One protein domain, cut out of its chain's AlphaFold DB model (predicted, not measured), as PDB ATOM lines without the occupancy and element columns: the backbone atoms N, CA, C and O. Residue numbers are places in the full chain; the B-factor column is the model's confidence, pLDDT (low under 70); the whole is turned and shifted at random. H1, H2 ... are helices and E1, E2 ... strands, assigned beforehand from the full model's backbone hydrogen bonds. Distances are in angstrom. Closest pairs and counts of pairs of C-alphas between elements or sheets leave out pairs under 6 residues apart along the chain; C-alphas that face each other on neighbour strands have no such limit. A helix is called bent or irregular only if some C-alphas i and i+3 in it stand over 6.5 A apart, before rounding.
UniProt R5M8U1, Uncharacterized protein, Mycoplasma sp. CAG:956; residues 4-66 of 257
ATOM      1  N   HIS A   4      25.469   1.035 -11.051       76.94
ATOM      2  CA  HIS A   4      26.098   1.876 -10.025       76.94
ATOM      3  C   HIS A   4      26.108   1.222  -8.632       76.94
ATOM      4  O   HIS A   4      27.011   1.490  -7.845       76.94
ATOM      5  N   GLU A   5      25.126   0.369  -8.329       78.56
ATOM      6  CA  GLU A   5      25.095  -0.437  -7.102       78.56
ATOM      7  C   GLU A   5      26.195  -1.503  -7.151       78.56
ATOM      8  O   GLU A   5      26.907  -1.679  -6.168       78.56
ATOM      9  N   PHE A   6      26.413  -2.118  -8.320       79.00
ATOM     10  CA  PHE A   6      27.490  -3.090  -8.537       79.00
ATOM     11  C   PHE A   6      28.887  -2.485  -8.325       79.00
ATOM     12  O   PHE A   6      29.695  -3.055  -7.605       79.00
ATOM     13  N   ILE A   7      29.156  -1.284  -8.850       82.25
ATOM     14  CA  ILE A   7      30.453  -0.604  -8.645       82.25
ATOM     15  C   ILE A   7      30.694  -0.285  -7.160       82.25
ATOM     16  O   ILE A   7      31.803  -0.447  -6.653       82.25
ATOM     17  N   LYS A   8      29.659   0.179  -6.443       85.19
ATOM     18  CA  LYS A   8      29.759   0.430  -4.995       85.19
ATOM     19  C   LYS A   8      30.008  -0.862  -4.215       85.19
ATOM     20  O   LYS A   8      30.785  -0.844  -3.265       85.19
ATOM     21  N   PHE A   9      29.358  -1.950  -4.624       86.31
ATOM     22  CA  PHE A   9      29.549  -3.278  -4.058       86.31
ATOM     23  C   PHE A   9      30.993  -3.760  -4.245       86.31
ATOM     24  O   PHE A   9      31.648  -4.057  -3.254       86.31
ATOM     25  N   GLU A  10      31.538  -3.741  -5.465       84.69
ATOM     26  CA  GLU A  10      32.922  -4.172  -5.710       84.69
ATOM     27  C   GLU A  10      33.931  -3.365  -4.888       84.69
ATOM     28  O   GLU A  10      34.754  -3.949  -4.180       84.69
ATOM     29  N   LYS A  11      33.809  -2.029  -4.890       89.12
ATOM     30  CA  LYS A  11      34.722  -1.134  -4.164       89.12
ATOM     31  C   LYS A  11      34.785  -1.430  -2.662       89.12
ATOM     32  O   LYS A  11      35.839  -1.275  -2.047       89.12
ATOM     33  N   ARG A  12      33.675  -1.865  -2.056       90.25
ATOM     34  CA  ARG A  12      33.626  -2.239  -0.631       90.25
ATOM     35  C   ARG A  12      34.550  -3.418  -0.313       90.25
ATOM     36  O   ARG A  12      35.161  -3.447   0.758       90.25
ATOM     37  N   TYR A  13      34.658  -4.369  -1.238       92.81
ATOM     38  CA  TYR A  13      35.336  -5.644  -1.023       92.81
ATOM     39  C   TYR A  13      36.707  -5.745  -1.706       92.81
ATOM     40  O   TYR A  13      37.417  -6.719  -1.469       92.81
ATOM     41  N   GLU A  14      37.149  -4.722  -2.449       90.56
ATOM     42  CA  GLU A  14      38.465  -4.678  -3.120       90.56
ATOM     43  C   GLU A  14      39.643  -5.055  -2.202       90.56
ATOM     44  O   GLU A  14      40.592  -5.716  -2.632       90.56
ATOM     45  N   LYS A  15      39.567  -4.708  -0.911       91.12
ATOM     46  CA  LYS A  15      40.592  -5.046   0.093       91.12
ATOM     47  C   LYS A  15      40.811  -6.556   0.292       91.12
ATOM     48  O   LYS A  15      41.843  -6.939   0.836       91.12
ATOM     49  N   PHE A  16      39.887  -7.404  -0.164       91.31
ATOM     50  CA  PHE A  16      39.941  -8.863  -0.041       91.31
ATOM     51  C   PHE A  16      40.420  -9.582  -1.313       91.31
ATOM     52  O   PHE A  16      40.515 -10.804  -1.310       91.31
ATOM     53  N   GLN A  17      40.776  -8.870  -2.391       87.56
ATOM     54  CA  GLN A  17      41.161  -9.473  -3.685       87.56
ATOM     55  C   GLN A  17      42.321 -10.481  -3.618       87.56
ATOM     56  O   GLN A  17      42.449 -11.346  -4.485       87.56
ATOM     57  N   LYS A  18      43.192 -10.358  -2.610       84.31
ATOM     58  CA  LYS A  18      44.346 -11.247  -2.402       84.31
ATOM     59  C   LYS A  18      44.036 -12.442  -1.496       84.31
ATOM     60  O   LYS A  18      44.910 -13.286  -1.304       84.31
ATOM     61  N   ASN A  19      42.830 -12.515  -0.942       83.06
ATOM     62  CA  ASN A  19      42.458 -13.551   0.006       83.06
ATOM     63  C   ASN A  19      41.877 -14.743  -0.754       83.06
ATOM     64  O   ASN A  19      40.916 -14.614  -1.508       83.06
ATOM     65  N   ASN A  20      42.473 -15.912  -0.535       76.25
ATOM     66  CA  ASN A  20      42.048 -17.169  -1.157       76.25
ATOM     67  C   ASN A  20      41.134 -18.000  -0.237       76.25
ATOM     68  O   ASN A  20      40.792 -19.126  -0.577       76.25
ATOM     69  N   LEU A  21      40.780 -17.465   0.936       87.75
ATOM     70  CA  LEU A  21      39.885 -18.078   1.916       87.75
ATOM     71  C   LEU A  21      38.828 -17.062   2.366       87.75
ATOM     72  O   LEU A  21      39.109 -15.854   2.333       87.75
ATOM     73  N   PRO A  22      37.652 -17.522   2.834       91.38
ATOM     74  CA  PRO A  22      36.600 -16.652   3.328       91.38
ATOM     75  C   PRO A  22      37.108 -15.883   4.533       91.38
ATOM     76  O   PRO A  22      37.481 -16.452   5.558       91.38
ATOM     77  N   THR A  23      37.179 -14.568   4.377       93.81
ATOM     78  CA  THR A  23      37.724 -13.668   5.386       93.81
ATOM     79  C   THR A  23      36.575 -13.056   6.172       93.81
ATOM     80  O   THR A  23      35.711 -12.434   5.551       93.81
ATOM     81  N   PRO A  24      36.547 -13.201   7.508       93.88
ATOM     82  CA  PRO A  24      35.519 -12.574   8.324       93.88
ATOM     83  C   PRO A  24      35.630 -11.050   8.232       93.88
ATOM     84  O   PRO A  24      36.714 -10.475   8.368       93.88
ATOM     85  N   PHE A  25      34.500 -10.394   8.012       94.44
ATOM     86  CA  PHE A  25      34.392  -8.955   7.863       94.44
ATOM     87  C   PHE A  25      33.105  -8.458   8.513       94.44
ATOM     88  O   PHE A  25      32.020  -8.946   8.215       94.44
ATOM     89  N   PHE A  26      33.231  -7.470   9.394       94.38
ATOM     90  CA  PHE A  26      32.089  -6.734   9.918       94.38
ATOM     91  C   PHE A  26      31.939  -5.425   9.138       94.38
ATOM     92  O   PHE A  26      32.859  -4.604   9.120       94.38
ATOM     93  N   ASP A  27      30.807  -5.253   8.464       90.81
ATOM     94  CA  ASP A  27      30.443  -4.015   7.780       90.81
ATOM     95  C   ASP A  27      29.768  -3.076   8.788       90.81
ATOM     96  O   ASP A  27      28.593  -3.246   9.115       90.81
ATOM     97  N   ASP A  28      30.512  -2.083   9.283       90.25
ATOM     98  CA  ASP A  28      30.015  -1.112  10.265       90.25
ATOM     99  C   ASP A  28      28.827  -0.281   9.749       90.25
ATOM    100  O   ASP A  28      27.974   0.130  10.535       90.25
ATOM    101  N   GLU A  29      28.722  -0.025   8.441       90.25
ATOM    102  CA  GLU A  29      27.610   0.762   7.890       90.25
ATOM    103  C   GLU A  29      26.317  -0.053   7.869       90.25
ATOM    104  O   GLU A  29      25.233   0.472   8.132       90.25
ATOM    105  N   ARG A  30      26.428  -1.342   7.538       90.38
ATOM    106  CA  ARG A  30      25.285  -2.259   7.427       90.38
ATOM    107  C   ARG A  30      24.994  -3.029   8.704       90.38
ATOM    108  O   ARG A  30      23.924  -3.627   8.795       90.38
ATOM    109  N   GLN A  31      25.917  -3.011   9.662       93.12
ATOM    110  CA  GLN A  31      25.883  -3.835  10.867       93.12
ATOM    111  C   GLN A  31      25.732  -5.328  10.526       93.12
ATOM    112  O   GLN A  31      24.960  -6.050  11.158       93.12
ATOM    113  N   THR A  32      26.450  -5.793   9.496       92.31
ATOM    114  CA  THR A  32      26.433  -7.191   9.041       92.31
ATOM    115  C   THR A  32      27.791  -7.849   9.235       92.31
ATOM    116  O   THR A  32      28.829  -7.240   8.996       92.31
ATOM    117  N   PHE A  33      27.783  -9.113   9.661       93.38
ATOM    118  CA  PHE A  33      28.972  -9.958   9.678       93.38
ATOM    119  C   PHE A  33      28.952 -10.881   8.461       93.38
ATOM    120  O   PHE A  33      27.944 -11.529   8.185       93.38
ATOM    121  N   GLU A  34      30.047 -10.890   7.713       94.06
ATOM    122  CA  GLU A  34      30.146 -11.489   6.388       94.06
ATOM    123  C   GLU A  34      31.467 -12.251   6.257       94.06
ATOM    124  O   GLU A  34      32.477 -11.900   6.868       94.06
ATOM    125  N   TYR A  35      31.478 -13.274   5.415       93.50
ATOM    126  CA  TYR A  35      32.667 -13.985   4.979       93.50
ATOM    127  C   TYR A  35      32.908 -13.671   3.511       93.50
ATOM    128  O   TYR A  35      32.107 -14.036   2.649       93.50
ATOM    129  N   VAL A  36      34.011 -12.976   3.242       92.50
ATOM    130  CA  VAL A  36      34.317 -12.442   1.913       92.50
ATOM    131  C   VAL A  36      35.529 -13.141   1.327       92.50
ATOM    132  O   VAL A  36      36.579 -13.223   1.968       92.50
ATOM    133  N   TYR A  37      35.408 -13.613   0.096       88.56
ATOM    134  CA  TYR A  37      36.526 -14.143  -0.681       88.56
ATOM    135  C   TYR A  37      36.344 -13.818  -2.160       88.56
ATOM    136  O   TYR A  37      35.282 -13.371  -2.574       88.56
ATOM    137  N   TYR A  38      37.392 -14.000  -2.962       87.44
ATOM    138  CA  TYR A  38      37.310 -13.803  -4.408       87.44
ATOM    139  C   TYR A  38      37.349 -15.146  -5.131       87.44
ATOM    140  O   TYR A  38      38.361 -15.850  -5.085       87.44
ATOM    141  N   SER A  39      36.265 -15.476  -5.830       79.19
ATOM    142  CA  SER A  39      36.123 -16.706  -6.611       79.19
ATOM    143  C   SER A  39      36.196 -16.399  -8.109       79.19
ATOM    144  O   SER A  39      35.883 -15.290  -8.554       79.19
ATOM    145  N   ASN A  40      36.619 -17.379  -8.910       75.31
ATOM    146  CA  ASN A  40      36.313 -17.356 -10.336       75.31
ATOM    147  C   ASN A  40      34.880 -17.857 -10.476       75.31
ATOM    148  O   ASN A  40      34.614 -19.019 -10.171       75.31
ATOM    149  N   HIS A  41      33.972 -17.013 -10.951       62.16
ATOM    150  CA  HIS A  41      32.584 -17.424 -11.120       62.16
ATOM    151  C   HIS A  41      32.524 -18.617 -12.092       62.16
ATOM    152  O   HIS A  41      32.936 -18.489 -13.248       62.16
ATOM    153  N   ILE A  42      32.004 -19.766 -11.638       56.00
ATOM    154  CA  ILE A  42      31.996 -21.043 -12.390       56.00
ATOM    155  C   ILE A  42      31.343 -20.899 -13.782       56.00
ATOM    156  O   ILE A  42      31.693 -21.608 -14.724       56.00
ATOM    157  N   PHE A  43      30.447 -19.920 -13.948       52.31
ATOM    158  CA  PHE A  43      29.701 -19.665 -15.183       52.31
ATOM    159  C   PHE A  43      30.269 -18.535 -16.060       52.31
ATOM    160  O   PHE A  43      29.707 -18.246 -17.117       52.31
ATOM    161  N   ASN A  44      31.372 -17.888 -15.666       51.97
ATOM    162  CA  ASN A  44      31.939 -16.765 -16.414       51.97
ATOM    163  C   ASN A  44      33.232 -17.172 -17.143       51.97
ATOM    164  O   ASN A  44      34.266 -17.432 -16.533       51.97
ATOM    165  N   LYS A  45      33.182 -17.190 -18.481       53.31
ATOM    166  CA  LYS A  45      34.288 -17.625 -19.360       53.31
ATOM    167  C   LYS A  45      35.541 -16.738 -19.297       53.31
ATOM    168  O   LYS A  45      36.580 -17.139 -19.809       53.31
ATOM    169  N   ASN A  46      35.464 -15.560 -18.676       62.97
ATOM    170  CA  ASN A  46      36.509 -14.534 -18.754       62.97
ATOM    171  C   ASN A  46      37.551 -14.568 -17.617       62.97
ATOM    172  O   ASN A  46      38.324 -13.623 -17.492       62.97
ATOM    173  N   SER A  47      37.587 -15.615 -16.781       63.16
ATOM    174  CA  SER A  47      38.575 -15.788 -15.688       63.16
ATOM    175  C   SER A  47      38.657 -14.626 -14.680       63.16
ATOM    176  O   SER A  47      39.609 -14.540 -13.905       63.16
ATOM    177  N   GLN A  48      37.684 -13.713 -14.694       74.88
ATOM    178  CA  GLN A  48      37.656 -12.565 -13.804       74.88
ATOM    179  C   GLN A  48      37.151 -13.010 -12.434       74.88
ATOM    180  O   GLN A  48      36.085 -13.622 -12.329       74.88
ATOM    181  N   LYS A  49      37.929 -12.692 -11.394       77.88
ATOM    182  CA  LYS A  49      37.535 -12.937 -10.011       77.88
ATOM    183  C   LYS A  49      36.514 -11.901  -9.555       77.88
ATOM    184  O   LYS A  49      36.711 -10.711  -9.800       77.88
ATOM    185  N   TYR A  50      35.495 -12.347  -8.833       82.25
ATOM    186  CA  TYR A  50      34.483 -11.488  -8.219       82.25
ATOM    187  C   TYR A  50      34.413 -11.745  -6.713       82.25
ATOM    188  O   TYR A  50      34.739 -12.853  -6.281       82.25
ATOM    189  N   PRO A  51      34.037 -10.733  -5.909       87.56
ATOM    190  CA  PRO A  51      33.830 -10.934  -4.486       87.56
ATOM    191  C   PRO A  51      32.563 -11.763  -4.256       87.56
ATOM    192  O   PRO A  51      31.471 -11.351  -4.643       87.56
ATOM    193  N   GLU A  52      32.726 -12.892  -3.582       87.38
ATOM    194  CA  GLU A  52      31.657 -13.681  -2.983       87.38
ATOM    195  C   GLU A  52      31.486 -13.230  -1.533       87.38
ATOM    196  O   GLU A  52      32.468 -13.092  -0.795       87.38
ATOM    197  N   VAL A  53      30.244 -12.972  -1.131       89.69
ATOM    198  CA  VAL A  53      29.909 -12.420   0.186       89.69
ATOM    199  C   VAL A  53      28.846 -13.304   0.814       89.69
ATOM    200  O   VAL A  53      27.678 -13.241   0.440       89.69
ATOM    201  N   ASN A  54      29.262 -14.116   1.780       89.19
ATOM    202  CA  ASN A  54      28.393 -15.086   2.434       89.19
ATOM    203  C   ASN A  54      28.135 -14.693   3.895       89.19
ATOM    204  O   ASN A  54      29.080 -14.358   4.609       89.19
ATOM    205  N   PRO A  55      26.888 -14.747   4.389       88.81
ATOM    206  CA  PRO A  55      26.587 -14.456   5.791       88.81
ATOM    207  C   PRO A  55      27.013 -15.589   6.741       88.81
ATOM    208  O   PRO A  55      27.116 -15.375   7.947       88.81
ATOM    209  N   VAL A  56      27.277 -16.792   6.213       88.19
ATOM    210  CA  VAL A  56      27.593 -17.990   6.999       88.19
ATOM    211  C   VAL A  56      28.873 -18.648   6.482       88.19
ATOM    212  O   VAL A  56      29.112 -18.733   5.279       88.19
ATOM    213  N   LEU A  57      29.718 -19.113   7.407       89.31
ATOM    214  CA  LEU A  57      31.023 -19.695   7.083       89.31
ATOM    215  C   LEU A  57      30.913 -21.019   6.323       89.31
ATOM    216  O   LEU A  57      31.753 -21.301   5.476       89.31
ATOM    217  N   THR A  58      29.913 -21.840   6.646       89.25
ATOM    218  CA  THR A  58      29.701 -23.143   6.001       89.25
ATOM    219  C   THR A  58      29.464 -22.983   4.507       89.25
ATOM    220  O   THR A  58      30.123 -23.675   3.741       89.25
ATOM    221  N   ASP A  59      28.640 -22.016   4.097       85.12
ATOM    222  CA  ASP A  59      28.405 -21.704   2.680       85.12
ATOM    223  C   ASP A  59      29.667 -21.138   2.031       85.12
ATOM    224  O   ASP A  59      30.104 -21.596   0.980       85.12
ATOM    225  N   ALA A  60      30.334 -20.205   2.716       88.31
ATOM    226  CA  ALA A  60      31.553 -19.598   2.195       88.31
ATOM    227  C   ALA A  60      32.678 -20.623   1.952       88.31
ATOM    228  O   ALA A  60      33.493 -20.459   1.044       88.31
ATOM    229  N   LEU A  61      32.750 -21.671   2.778       88.44
ATOM    230  CA  LEU A  61      33.695 -22.775   2.610       88.44
ATOM    231  C   LEU A  61      33.195 -23.837   1.630       88.44
ATOM    232  O   LEU A  61      34.036 -24.490   1.016       88.44
ATOM    233  N   ALA A  62      31.881 -24.013   1.479       84.94
ATOM    234  CA  ALA A  62      31.289 -25.011   0.597       84.94
ATOM    235  C   ALA A  62      31.753 -24.830  -0.853       84.94
ATOM    236  O   ALA A  62      32.220 -25.775  -1.495       84.94
ATOM    237  N   ASP A  63      31.742 -23.582  -1.319       74.75
ATOM    238  CA  ASP A  63      32.200 -23.204  -2.655       74.75
ATOM    239  C   ASP A  63      33.687 -23.522  -2.885       74.75
ATOM    240  O   ASP A  63      34.089 -23.952  -3.966       74.75
ATOM    241  N   ILE A  64      34.521 -23.345  -1.855       79.50
ATOM    242  CA  ILE A  64      35.971 -23.588  -1.927       79.50
ATOM    243  C   ILE A  64      36.287 -25.080  -1.841       79.50
ATOM    244  O   ILE A  64      37.159 -25.580  -2.551       79.50
ATOM    245  N   ALA A  65      35.603 -25.788  -0.948       82.81
ATOM    246  CA  ALA A  65      35.797 -27.210  -0.713       82.81
ATOM    247  C   ALA A  65      35.065 -28.085  -1.744       82.81
ATOM    248  O   ALA A  65      35.243 -29.303  -1.735       82.81
ATOM    249  N   TYR A  66      34.266 -27.474  -2.626       78.88
ATOM    250  CA  TYR A  66      33.433 -28.151  -3.617       78.88
ATOM    251  C   TYR A  66      32.559 -29.245  -2.979       78.88
ATOM    252  O   TYR A  66      32.449 -30.375  -3.458       78.88
TER     253      TYR A  66
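What this domain is: This is residues 4 to 66 of the 257 residues of an uncharacterized protein of Mycoplasma sp. CAG:956 (UniProt R5M8U1). Picture a small, strongly twisted sheet of three strands, E1, E2 and E3, as the middle layer between two helices, H1 over one face and H2 over the other. The longest strand, E2, runs between its two partners; the turn from E1 to E2 and the loop from E2 to E3 lie at the two far ends of the domain, and H1 comes near the sheet with its residues 9 to 16. The printed part has 63 residues, with two named helices and three named strands in the order H1, E1, E2, E3, H2; the sheet's order is E1, E2, E3, antiparallel throughout. The class is mixed, helices and strands. The whole is compact, with a radius of gyration of the C-alphas of 11.7 A and spans of 33 by 29 by 18 A along its three main axes.

How they stand to each other: Look first at E2, residues 32 to 40, the inner strand of the sheet. On one side of it find the edge strand E1, residues 23 to 27, antiparallel at 134 degrees between their directions; N 25 and O 34 are within hydrogen-bond range at 2.8 A, and so are N 36 and O 23 at 2.9 A. On the other side find the edge strand E3, residues 49 to 54, antiparallel to E2 at 150 degrees; here N 37 and O 52 are 3.1 A apart and N 52 and O 37 2.8 A. E1 and E2 form a hairpin, and E2 and E3 form another; together the three are a meander, each strand the antiparallel neighbour of the one before. Now turn to H2, residues 57 to 65, which is on the sheet at a height over the sheet of 9.1 A. It lies over E2 and, only just, over E3, on which 3 of its 9 C-alphas fall. It runs along the strands, at 6 degrees to E2 on the local plane. Its closest C-alphas to E3 are those of Ala 60 and Asn 54, 5.5 A apart. On the opposite face is H1, residues 4 to 16, at a height over the sheet of 6.3 A; the result is three layers, helices on both faces of one sheet. H1 lies beside the strands and over none of them, but only just: 2 of its 13 C-alphas fall on E2 and 2 on E3. Its closest C-alphas to E2 are those of Phe 16 and Tyr 37, 6.3 A apart, and to E3 those of Tyr 13 and Pro 51, 6.5 A apart. H1 and H2 are apart. Of the O i to N i+4 pairs, 6 of 9 are within hydrogen-bond range in H1 and 4 of 5 in H2.

Where its parts are: Find C-alpha 32 at (26.433, -7.191, 9.041); from there E2 runs 24.0 A to C-alpha 40 at (36.313, -17.356, -10.336). E3 covers 15.6 A from Lys 49 to Asn 54, and E1 12.3 A from Thr 23 to Asp 27. H1 begins at C-alpha 4, at (26.098, 1.876, -10.025), and reaches 20.2 A to Phe 16; it is irregular, with C-alphas 12 and 15 standing 7.5 A apart. H2 measures 11.8 A from Leu 57 to Ala 65, where C-alpha 65 is at (35.797, -27.210, -0.713); it is neither bent nor irregular, but only just: C-alphas 60 and 63 are 6.1 A apart.

The domain as a whole: The two C-alphas farthest apart are those of Gln 31 and Lys 45, at 34.3 A. The printed part runs from residue 4 to residue 66 with no cut. The links E1 to E2 and E3 to H2 are tight, those from H1 to E1 and E2 to E3 are short, and there is no long link. The mean pLDDT of the printed part is 83.6; look in the B-factor column at residues 41 to 47, in the link E2 to E3, for the model's low confidence, under 70.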